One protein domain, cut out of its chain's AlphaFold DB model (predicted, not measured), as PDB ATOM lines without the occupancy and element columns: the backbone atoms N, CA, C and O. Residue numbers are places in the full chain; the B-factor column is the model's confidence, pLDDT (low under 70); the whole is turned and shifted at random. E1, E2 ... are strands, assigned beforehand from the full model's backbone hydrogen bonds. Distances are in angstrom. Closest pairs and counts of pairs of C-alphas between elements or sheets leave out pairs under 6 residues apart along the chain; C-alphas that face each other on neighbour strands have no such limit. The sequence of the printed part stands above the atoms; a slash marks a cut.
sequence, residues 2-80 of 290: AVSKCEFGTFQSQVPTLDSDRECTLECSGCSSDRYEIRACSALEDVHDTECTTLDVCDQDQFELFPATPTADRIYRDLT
ATOM      1  N   ALA A   2     395.982 512.873 410.496       71.50
ATOM      2  CA  ALA A   2     394.898 511.976 410.902       71.50
ATOM      3  C   ALA A   2     394.964 510.712 410.035       71.50
ATOM      4  O   ALA A   2     395.153 510.833 408.831       71.50
ATOM      5  N   VAL A   3     394.844 509.533 410.647       77.75
ATOM      6  CA  VAL A   3     394.893 508.251 409.934       77.75
ATOM      7  C   VAL A   3     393.465 507.819 409.597       77.75
ATOM      8  O   VAL A   3     392.657 507.624 410.512       77.75
ATOM      9  N   SER A   4     393.152 507.654 408.314       82.06
ATOM     10  CA  SER A   4     391.813 507.273 407.834       82.06
ATOM     11  C   SER A   4     391.476 505.841 408.256       82.06
ATOM     12  O   SER A   4     392.381 505.026 408.362       82.06
ATOM     13  N   LYS A   5     390.217 505.490 408.551       80.44
ATOM     14  CA  LYS A   5     389.829 504.078 408.789       80.44
ATOM     15  C   LYS A   5     389.547 503.389 407.450       80.44
ATOM     16  O   LYS A   5     389.066 504.055 406.541       80.44
ATOM     17  N   CYS A   6     389.800 502.082 407.355       80.81
ATOM     18  CA  CYS A   6     389.364 501.311 406.189       80.81
ATOM     19  C   CYS A   6     387.830 501.274 406.113       80.81
ATOM     20  O   CYS A   6     387.154 501.210 407.145       80.81
ATOM     21  N   GLU A   7     387.296 501.358 404.894       78.88
ATOM     22  CA  GLU A   7     385.858 501.282 404.634       78.88
ATOM     23  C   GLU A   7     385.338 499.856 404.841       78.88
ATOM     24  O   GLU A   7     386.087 498.878 404.759       78.88
ATOM     25  N   PHE A   8     384.037 499.740 405.112       70.12
ATOM     26  CA  PHE A   8     383.382 498.450 405.304       70.12
ATOM     27  C   PHE A   8     383.603 497.547 404.085       70.12
ATOM     28  O   PHE A   8     383.359 497.964 402.953       70.12
ATOM     29  N   GLY A   9     384.065 496.317 404.312       69.25
ATOM     30  CA  GLY A   9     384.446 495.396 403.245       69.25
ATOM     31  C   GLY A   9     385.938 495.393 402.891       69.25
ATOM     32  O   GLY A   9     386.357 494.497 402.171       69.25
ATOM     33  N   THR A  10     386.752 496.331 403.387       75.38
ATOM     34  CA  THR A  10     388.200 496.400 403.090       75.38
ATOM     35  C   THR A  10     389.040 496.228 404.343       75.38
ATOM     36  O   THR A  10     388.644 496.728 405.391       75.38
ATOM     37  N   PHE A  11     390.203 495.579 404.244       77.00
ATOM     38  CA  PHE A  11     391.141 495.410 405.359       77.00
ATOM     39  C   PHE A  11     392.464 496.132 405.136       77.00
ATOM     40  O   PHE A  11     392.837 496.453 404.011       77.00
ATOM     41  N   GLN A  12     393.173 496.406 406.233       81.94
ATOM     42  CA  GLN A  12     394.451 497.104 406.195       81.94
ATOM     43  C   GLN A  12     395.562 496.162 405.714       81.94
ATOM     44  O   GLN A  12     396.008 495.303 406.471       81.94
ATOM     45  N   SER A  13     396.036 496.359 404.485       79.00
ATOM     46  CA  SER A  13     397.165 495.608 403.923       79.00
ATOM     47  C   SER A  13     398.517 496.184 404.353       79.00
ATOM     48  O   SER A  13     399.481 495.437 404.499       79.00
ATOM     49  N   GLN A  14     398.596 497.496 404.619       81.69
ATOM     50  CA  GLN A  14     399.801 498.146 405.147       81.69
ATOM     51  C   GLN A  14     399.501 499.068 406.328       81.69
ATOM     52  O   GLN A  14     398.542 499.845 406.320       81.69
ATOM     53  N   VAL A  15     400.353 498.992 407.355       82.44
ATOM     54  CA  VAL A  15     400.320 499.919 408.493       82.44
ATOM     55  C   VAL A  15     400.685 501.344 408.062       82.44
ATOM     56  O   VAL A  15     401.618 501.521 407.282       82.44
ATOM     57  N   PRO A  16     399.982 502.365 408.586       85.56
ATOM     58  CA  PRO A  16     400.313 503.764 408.332       85.56
ATOM     59  C   PRO A  16     401.701 504.093 408.896       85.56
ATOM     60  O   PRO A  16     402.073 503.618 409.974       85.56
ATOM     61  N   THR A  17     402.454 504.932 408.187       86.38
ATOM     62  CA  THR A  17     403.774 505.410 408.627       86.38
ATOM     63  C   THR A  17     403.711 506.892 409.003       86.38
ATOM     64  O   THR A  17     402.639 507.496 409.017       86.38
ATOM     65  N   LEU A  18     404.849 507.500 409.354       87.69
ATOM     66  CA  LEU A  18     404.894 508.925 409.702       87.69
ATOM     67  C   LEU A  18     404.462 509.826 408.528       87.69
ATOM     68  O   LEU A  18     403.860 510.874 408.757       87.69
ATOM     69  N   ASP A  19     404.745 509.381 407.300       89.06
ATOM     70  CA  ASP A  19     404.588 510.157 406.065       89.06
ATOM     71  C   ASP A  19     403.541 509.567 405.100       89.06
ATOM     72  O   ASP A  19     403.312 510.123 404.025       89.06
ATOM     73  N   SER A  20     402.883 508.456 405.459       85.94
ATOM     74  CA  SER A  20     401.859 507.804 404.633       85.94
ATOM     75  C   SER A  20     400.650 507.359 405.459       85.94
ATOM     76  O   SER A  20     400.798 506.840 406.566       85.94
ATOM     77  N   ASP A  21     399.444 507.529 404.908       83.94
ATOM     78  CA  ASP A  21     398.238 506.911 405.474       83.94
ATOM     79  C   ASP A  21     398.262 505.386 405.237       83.94
ATOM     80  O   ASP A  21     399.150 504.859 404.559       83.94
ATOM     81  N   ARG A  22     397.319 504.659 405.836       85.69
ATOM     82  CA  ARG A  22     397.213 503.204 405.681       85.69
ATOM     83  C   ARG A  22     396.725 502.829 404.282       85.69
ATOM     84  O   ARG A  22     395.919 503.548 403.694       85.69
ATOM     85  N   GLU A  23     397.129 501.660 403.800       85.75
ATOM     86  CA  GLU A  23     396.563 501.078 402.579       85.75
ATOM     87  C   GLU A  23     395.483 500.056 402.939       85.75
ATOM     88  O   GLU A  23     395.686 499.205 403.811       85.75
ATOM     89  N   CYS A  24     394.329 500.158 402.277       85.69
ATOM     90  CA  CYS A  24     393.199 499.251 402.454       85.69
ATOM     91  C   CYS A  24     392.939 498.493 401.148       85.69
ATOM     92  O   CYS A  24     392.919 499.099 400.076       85.69
ATOM     93  N   THR A  25     392.724 497.180 401.237       79.88
ATOM     94  CA  THR A  25     392.519 496.289 400.084       79.88
ATOM     95  C   THR A  25     391.217 495.497 400.242       79.88
ATOM     96  O   THR A  25     390.769 495.244 401.361       79.88
ATOM     97  N   LEU A  26     390.580 495.158 399.114       76.88
ATOM     98  CA  LEU A  26     389.352 494.349 399.051       76.88
ATOM     99  C   LEU A  26     389.650 492.854 398.840       76.88
ATOM    100  O   LEU A  26     388.909 492.000 399.316       76.88
ATOM    101  N   GLU A  27     390.711 492.541 398.096       80.50
ATOM    102  CA  GLU A  27     391.120 491.167 397.808       80.50
ATOM    103  C   GLU A  27     391.921 490.592 398.974       80.50
ATOM    104  O   GLU A  27     392.920 491.174 399.391       80.50
ATOM    105  N   CYS A  28     391.478 489.446 399.489       79.31
ATOM    106  CA  CYS A  28     392.203 488.710 400.514       79.31
ATOM    107  C   CYS A  28     393.453 488.064 399.915       79.31
ATOM    108  O   CYS A  28     393.412 487.511 398.808       79.31
ATOM    109  N   SER A  29     394.548 488.097 400.664       84.31
ATOM    110  CA  SER A  29     395.765 487.398 400.280       84.31
ATOM    111  C   SER A  29     395.536 485.881 400.294       84.31
ATOM    112  O   SER A  29     394.709 485.355 401.031       84.31
ATOM    113  N   GLY A  30     396.258 485.151 399.443       85.25
ATOM    114  CA  GLY A  30     396.340 483.693 399.524       85.25
ATOM    115  C   GLY A  30     397.620 483.272 400.241       85.25
ATOM    116  O   GLY A  30     398.651 483.936 400.113       85.25
ATOM    117  N   CYS A  31     397.593 482.142 400.947       89.62
ATOM    118  CA  CYS A  31     398.823 481.557 401.474       89.62
ATOM    119  C   CYS A  31     399.712 481.034 400.329       89.62
ATOM    120  O   CYS A  31     399.224 480.489 399.335       89.62
ATOM    121  N   SER A  32     401.032 481.196 400.461       88.75
ATOM    122  CA  SER A  32     402.000 480.597 399.535       88.75
ATOM    123  C   SER A  32     402.014 479.066 399.657       88.75
ATOM    124  O   SER A  32     401.515 478.513 400.632       88.75
ATOM    125  N   SER A  33     402.630 478.366 398.696       84.94
ATOM    126  CA  SER A  33     402.680 476.889 398.657       84.94
ATOM    127  C   SER A  33     403.266 476.223 399.903       84.94
ATOM    128  O   SER A  33     403.018 475.045 400.144       84.94
ATOM    129  N   ASP A  34     404.047 476.971 400.678       85.88
ATOM    130  CA  ASP A  34     404.821 476.470 401.814       85.88
ATOM    131  C   ASP A  34     404.143 476.827 403.153       85.88
ATOM    132  O   ASP A  34     404.767 476.785 404.217       85.88
ATOM    133  N   ARG A  35     402.874 477.253 403.098       89.88
ATOM    134  CA  ARG A  35     402.081 477.741 404.230       89.88
ATOM    135  C   ARG A  35     400.647 477.222 404.169       89.88
ATOM    136  O   ARG A  35     400.143 476.913 403.092       89.88
ATOM    137  N   TYR A  36     399.981 477.189 405.317       89.12
ATOM    138  CA  TYR A  36     398.543 476.941 405.416       89.12
ATOM    139  C   TYR A  36     397.844 478.046 406.207       89.12
ATOM    140  O   TYR A  36     398.451 478.738 407.026       89.12
ATOM    141  N   GLU A  37     396.563 478.226 405.919       92.12
ATOM    142  CA  GLU A  37     395.694 479.218 406.533       92.12
ATOM    143  C   GLU A  37     395.284 478.774 407.940       92.12
ATOM    144  O   GLU A  37     394.759 477.675 408.129       92.12
ATOM    145  N   ILE A  38     395.500 479.652 408.919       92.44
ATOM    146  CA  ILE A  38     395.035 479.479 410.303       92.44
ATOM    147  C   ILE A  38     393.842 480.378 410.626       92.44
ATOM    148  O   ILE A  38     393.084 480.088 411.552       92.44
ATOM    149  N   ARG A  39     393.663 481.459 409.862       89.00
ATOM    150  CA  ARG A  39     392.534 482.372 410.009       89.00
ATOM    151  C   ARG A  39     392.097 482.889 408.644       89.00
ATOM    152  O   ARG A  39     392.880 483.526 407.941       89.00
ATOM    153  N   ALA A  40     390.839 482.629 408.305       85.50
ATOM    154  CA  ALA A  40     390.227 483.139 407.088       85.50
ATOM    155  C   ALA A  40     390.080 484.653 407.156       85.50
ATOM    156  O   ALA A  40     389.688 485.183 408.191       85.50
ATOM    157  N   CYS A  41     390.320 485.324 406.035       82.69
ATOM    158  CA  CYS A  41     390.061 486.748 405.858       82.69
ATOM    159  C   CYS A  41     388.602 487.091 406.201       82.69
ATOM    160  O   CYS A  41     387.673 486.349 405.872       82.69
ATOM    161  N   SER A  42     388.389 488.231 406.858       77.38
ATOM    162  CA  SER A  42     387.049 488.699 407.220       77.38
ATOM    163  C   SER A  42     386.923 490.195 406.975       77.38
ATOM    164  O   SER A  42     387.793 490.976 407.357       77.38
ATOM    165  N   ALA A  43     385.828 490.572 406.316       67.44
ATOM    166  CA  ALA A  43     385.585 491.921 405.812       67.44
ATOM    167  C   ALA A  43     384.356 492.602 406.452       67.44
ATOM    168  O   ALA A  43     384.026 493.734 406.100       67.44
ATOM    169  N   LEU A  44     383.658 491.907 407.364       65.00
ATOM    170  CA  LEU A  44     382.357 492.328 407.906       65.00
ATOM    171  C   LEU A  44     382.425 492.819 409.361       65.00
ATOM    172  O   LEU A  44     381.886 493.879 409.656       65.00
ATOM    173  N   GLU A  45     383.070 492.079 410.268       60.31
ATOM    174  CA  GLU A  45     383.071 492.416 411.707       60.31
ATOM    175  C   GLU A  45     384.484 492.587 412.284       60.31
ATOM    176  O   GLU A  45     384.722 493.529 413.037       60.31
ATOM    177  N   ASP A  46     385.435 491.741 411.877       66.50
ATOM    178  CA  ASP A  46     386.827 491.751 412.346       66.50
ATOM    179  C   ASP A  46     387.755 491.928 411.135       66.50
ATOM    180  O   ASP A  46     388.291 490.976 410.572       66.50
ATOM    181  N   VAL A  47     387.807 493.168 410.643       72.75
ATOM    182  CA  VAL A  47     388.469 493.560 409.393       72.75
ATOM    183  C   VAL A  47     389.960 493.192 409.416       72.75
ATOM    184  O   VAL A  47     390.780 493.907 409.995       72.75
ATOM    185  N   HIS A  48     390.311 492.084 408.767       79.12
ATOM    186  CA  HIS A  48     391.675 491.550 408.707       79.12
ATOM    187  C   HIS A  48     391.895 490.698 407.448       79.12
ATOM    188  O   HIS A  48     390.932 490.188 406.861       79.12
ATOM    189  N   ASP A  49     393.162 490.538 407.072       83.44
ATOM    190  CA  ASP A  49     393.578 489.635 405.997       83.44
ATOM    191  C   ASP A  49     393.640 488.172 406.472       83.44
ATOM    192  O   ASP A  49     393.547 487.891 407.670       83.44
ATOM    193  N   THR A  50     393.842 487.238 405.539       87.06
ATOM    194  CA  THR A  50     394.176 485.845 405.857       87.06
ATOM    195  C   THR A  50     395.440 485.764 406.704       87.06
ATOM    196  O   THR A  50     396.475 486.340 406.357       87.06
ATOM    197  N   GLU A  51     395.392 484.968 407.764       89.88
ATOM    198  CA  GLU A  51     396.563 484.647 408.567       89.88
ATOM    199  C   GLU A  51     397.082 483.263 408.170       89.88
ATOM    200  O   GLU A  51     396.343 482.273 408.199       89.88
ATOM    201  N   CYS A  52     398.358 483.195 407.789       93.06
ATOM    202  CA  CYS A  52     399.007 481.975 407.318       93.06
ATOM    203  C   CYS A  52     400.190 481.609 408.214       93.06
ATOM    204  O   CYS A  52     401.002 482.471 408.561       93.06
ATOM    205  N   THR A  53     400.366 480.319 408.473       93.56
ATOM    206  CA  THR A  53     401.535 479.774 409.171       93.56
ATOM    207  C   THR A  53     402.339 478.841 408.264       93.56
ATOM    208  O   THR A  53     401.838 478.368 407.244       93.56
ATOM    209  N   THR A  54     403.613 478.623 408.582       91.81
ATOM    210  CA  THR A  54     404.514 477.752 407.811       91.81
ATOM    211  C   THR A  54     404.142 476.285 407.957       91.81
ATOM    212  O   THR A  54     403.776 475.870 409.050       91.81
ATOM    213  N   LEU A  55     404.263 475.520 406.868       86.81
ATOM    214  CA  LEU A  55     404.116 474.066 406.905       86.81
ATOM    215  C   LEU A  55     405.291 473.422 407.637       86.81
ATOM    216  O   LEU A  55     406.450 473.765 407.373       86.81
ATOM    217  N   ASP A  56     404.989 472.444 408.480       83.62
ATOM    218  CA  ASP A  56     406.006 471.634 409.133       83.62
ATOM    219  C   ASP A  56     406.739 470.744 408.121       83.62
ATOM    220  O   ASP A  56     406.202 470.336 407.083       83.62
ATOM    221  N   VAL A  57     407.991 470.404 408.432       80.00
ATOM    222  CA  VAL A  57     408.850 469.544 407.608       80.00
ATOM    223  C   VAL A  57     409.095 468.229 408.339       80.00
ATOM    224  O   VAL A  57     409.239 468.208 409.554       80.00
ATOM    225  N   CYS A  58     409.153 467.132 407.587       73.75
ATOM    226  CA  CYS A  58     409.372 465.803 408.140       73.75
ATOM    227  C   CYS A  58     410.737 465.690 408.835       73.75
ATOM    228  O   CYS A  58     411.769 465.967 408.216       73.75
ATOM    229  N   ASP A  59     410.741 465.192 410.072       73.44
ATOM    230  CA  ASP A  59     411.960 464.797 410.778       73.44
ATOM    231  C   ASP A  59     412.557 463.497 410.209       73.44
ATOM    232  O   ASP A  59     411.886 462.723 409.521       73.44
ATOM    233  N   GLN A  60     413.837 463.234 410.511       65.19
ATOM    234  CA  GLN A  60     414.566 462.057 410.000       65.19
ATOM    235  C   GLN A  60     413.939 460.715 410.408       65.19
ATOM    236  O   GLN A  60     414.082 459.733 409.680       65.19
ATOM    237  N   ASP A  61     413.247 460.684 411.548       67.06
ATOM    238  CA  ASP A  61     412.609 459.489 412.101       67.06
ATOM    239  C   ASP A  61     411.086 459.478 411.912       67.06
ATOM    240  O   ASP A  61     410.378 458.729 412.585       67.06
ATOM    241  N   GLN A  62     410.571 460.284 410.982       66.50
ATOM    242  CA  GLN A  62     409.147 460.373 410.677       66.50
ATOM    243  C   GLN A  62     408.874 460.164 409.188       66.50
ATOM    244  O   GLN A  62     409.769 460.197 408.343       66.50
ATOM    245  N   PHE A  63     407.607 459.928 408.865       63.25
ATOM    246  CA  PHE A  63     407.103 459.969 407.501       63.25
ATOM    247  C   PHE A  63     405.781 460.730 407.432       63.25
ATOM    248  O   PHE A  63     404.992 460.741 408.382       63.25
ATOM    249  N   GLU A  64     405.537 461.367 406.289       75.31
ATOM    250  CA  GLU A  64     404.286 462.069 406.009       75.31
ATOM    251  C   GLU A  64     403.145 461.054 405.847       75.31
ATOM    252  O   GLU A  64     403.168 460.198 404.959       75.31
ATOM    253  N   LEU A  65     402.151 461.139 406.729       69.12
ATOM    254  CA  LEU A  65     400.949 460.312 406.698       69.12
ATOM    255  C   LEU A  65     399.853 460.965 405.853       69.12
ATOM    256  O   LEU A  65     399.186 460.280 405.076       69.12
ATOM    257  N   PHE A  66     399.684 462.281 406.001       74.12
ATOM    258  CA  PHE A  66     398.759 463.076 405.200       74.12
ATOM    259  C   PHE A  66     399.444 464.350 404.694       74.12
ATOM    260  O   PHE A  66     400.108 465.026 405.487       74.12
ATOM    261  N   PRO A  67     399.265 464.693 403.404       76.69
ATOM    262  CA  PRO A  67     399.815 465.916 402.843       76.69
ATOM    263  C   PRO A  67     399.122 467.151 403.410       76.69
ATOM    264  O   PRO A  67     397.977 467.089 403.863       76.69
ATOM    265  N   ALA A  68     399.814 468.283 403.312       80.00
ATOM    266  CA  ALA A  68     399.259 469.588 403.636       80.00
ATOM    267  C   ALA A  68     398.024 469.898 402.784       80.00
ATOM    268  O   ALA A  68     397.948 469.540 401.603       80.00
ATOM    269  N   THR A  69     397.091 470.644 403.364       83.12
ATOM    270  CA  THR A  69     395.972 471.261 402.648       83.12
ATOM    271  C   THR A  69     396.017 472.778 402.848       83.12
ATOM    272  O   THR A  69     396.721 473.249 403.740       83.12
ATOM    273  N   PRO A  70     395.264 473.577 402.072       83.62
ATOM    274  CA  PRO A  70     395.261 475.032 402.237       83.62
ATOM    275  C   PRO A  70     394.904 475.513 403.649       83.62
ATOM    276  O   PRO A  70     395.283 476.615 404.015       83.62
ATOM    277  N   THR A  71     394.208 474.695 404.442       84.81
ATOM    278  CA  THR A  71     393.707 475.043 405.781       84.81
ATOM    279  C   THR A  71     394.230 474.118 406.882       84.81
ATOM    280  O   THR A  71     393.718 474.145 407.999       84.81
ATOM    281  N   ALA A  72     395.170 473.221 406.579       83.19
ATOM    282  CA  ALA A  72     395.716 472.296 407.568       83.19
ATOM    283  C   ALA A  72     397.139 471.868 407.219       83.19
ATOM    284  O   ALA A  72     397.454 471.633 406.050       83.19
ATOM    285  N   ASP A  73     397.957 471.701 408.253       85.69
ATOM    286  CA  ASP A  73     399.330 471.231 408.117       85.69
ATOM    287  C   ASP A  73     399.424 469.748 407.715       85.69
ATOM    288  O   ASP A  73     398.437 469.002 407.708       85.69
ATOM    289  N   ARG A  74     400.644 469.315 407.400       82.38
ATOM    290  CA  ARG A  74     401.016 467.912 407.212       82.38
ATOM    291  C   ARG A  74     400.849 467.152 408.520       82.38
ATOM    292  O   ARG A  74     401.138 467.653 409.601       82.38
ATOM    293  N   ILE A  75     400.426 465.899 408.412       78.62
ATOM    294  CA  ILE A  75     400.353 464.995 409.562       78.62
ATOM    295  C   ILE A  75     401.465 463.971 409.420       78.62
ATOM    296  O   ILE A  75     401.520 463.252 408.419       78.62
ATOM    297  N   TYR A  76     402.310 463.875 410.441       77.94
ATOM    298  CA  TYR A  76     403.439 462.952 410.488       77.94
ATOM    299  C   TYR A  76     403.171 461.741 411.373       77.94
ATOM    300  O   TYR A  76     402.297 461.741 412.244       77.94
ATOM    301  N   ARG A  77     403.949 460.687 411.137       74.12
ATOM    302  CA  ARG A  77     404.004 459.505 411.988       74.12
ATOM    303  C   ARG A  77     405.447 459.046 412.159       74.12
ATOM    304  O   ARG A  77     406.205 459.038 411.195       74.12
ATOM    305  N   ASP A  78     405.784 458.606 413.366       70.38
ATOM    306  CA  ASP A  78     407.105 458.054 413.666       70.38
ATOM    307  C   ASP A  78     407.359 456.732 412.927       70.38
ATOM    308  O   ASP A  78     406.478 455.867 412.800       70.38
ATOM    309  N   LEU A  79     408.600 456.556 412.477       66.88
ATOM    310  CA  LEU A  79     409.110 455.288 411.977       66.88
ATOM    311  C   LEU A  79     409.094 454.244 413.101       66.88
ATOM    312  O   LEU A  79     409.374 454.525 414.265       66.88
ATOM    313  N   THR A  80     408.802 452.992 412.748       68.69
ATOM    314  CA  THR A  80     408.923 451.884 413.710       68.69
ATOM    315  C   THR A  80     410.372 451.687 414.105       68.69
ATOM    316  O   THR A  80     411.231 451.579 413.237       68.69
TER     317      THR A  80
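This is residues 2 to 80 of the 290 residues of an uncharacterized protein of Salpingoeca rosetta (strain ATCC 50818 / BSB-021) (UniProt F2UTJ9). With little regular structure, the printed part is a long rod of three small two-stranded hairpins in a row, E1 and E2 at one end, E3 and E4 in the middle, E5 and E6 at the other. It has 79 residues and six named strands, E1 to E6 along the chain, 25 residues in all; the class is all strand. It is only just extended, close to loose, with a radius of gyration of the C-alphas of 17.9 A and spans of 62 by 27 by 16 A.

E1 is residues 11 to 14, 9.1 A, from C-alpha 11 at (391.141, 495.410, 405.359). E2 is residues 23 to 25, E3 35 to 39, 12.1 A, E4 51 to 54, E5 62 to 66, 12.1 A, and E6 75 to 78, ending at (407.105, 458.054, 413.666).

Hairpin E1 and E2 is antiparallel at 136 degrees, N 13 to O 23 being 2.9 A. Hairpins E3 and E4, with N 38 to O 51 at 2.8 A, and E5 and E6, with N 65 to O 75 at 2.8 A, are antiparallel at 146 degrees. E2 and E3 are apart, as are E4 and E5.

C-alphas 2 and 80, the farthest apart, are 61.8 A apart. The printed part has no cut. The link E3 to E4 is long. Twelve residues are under pLDDT 70, among them 43 to 46 and 60 to 63.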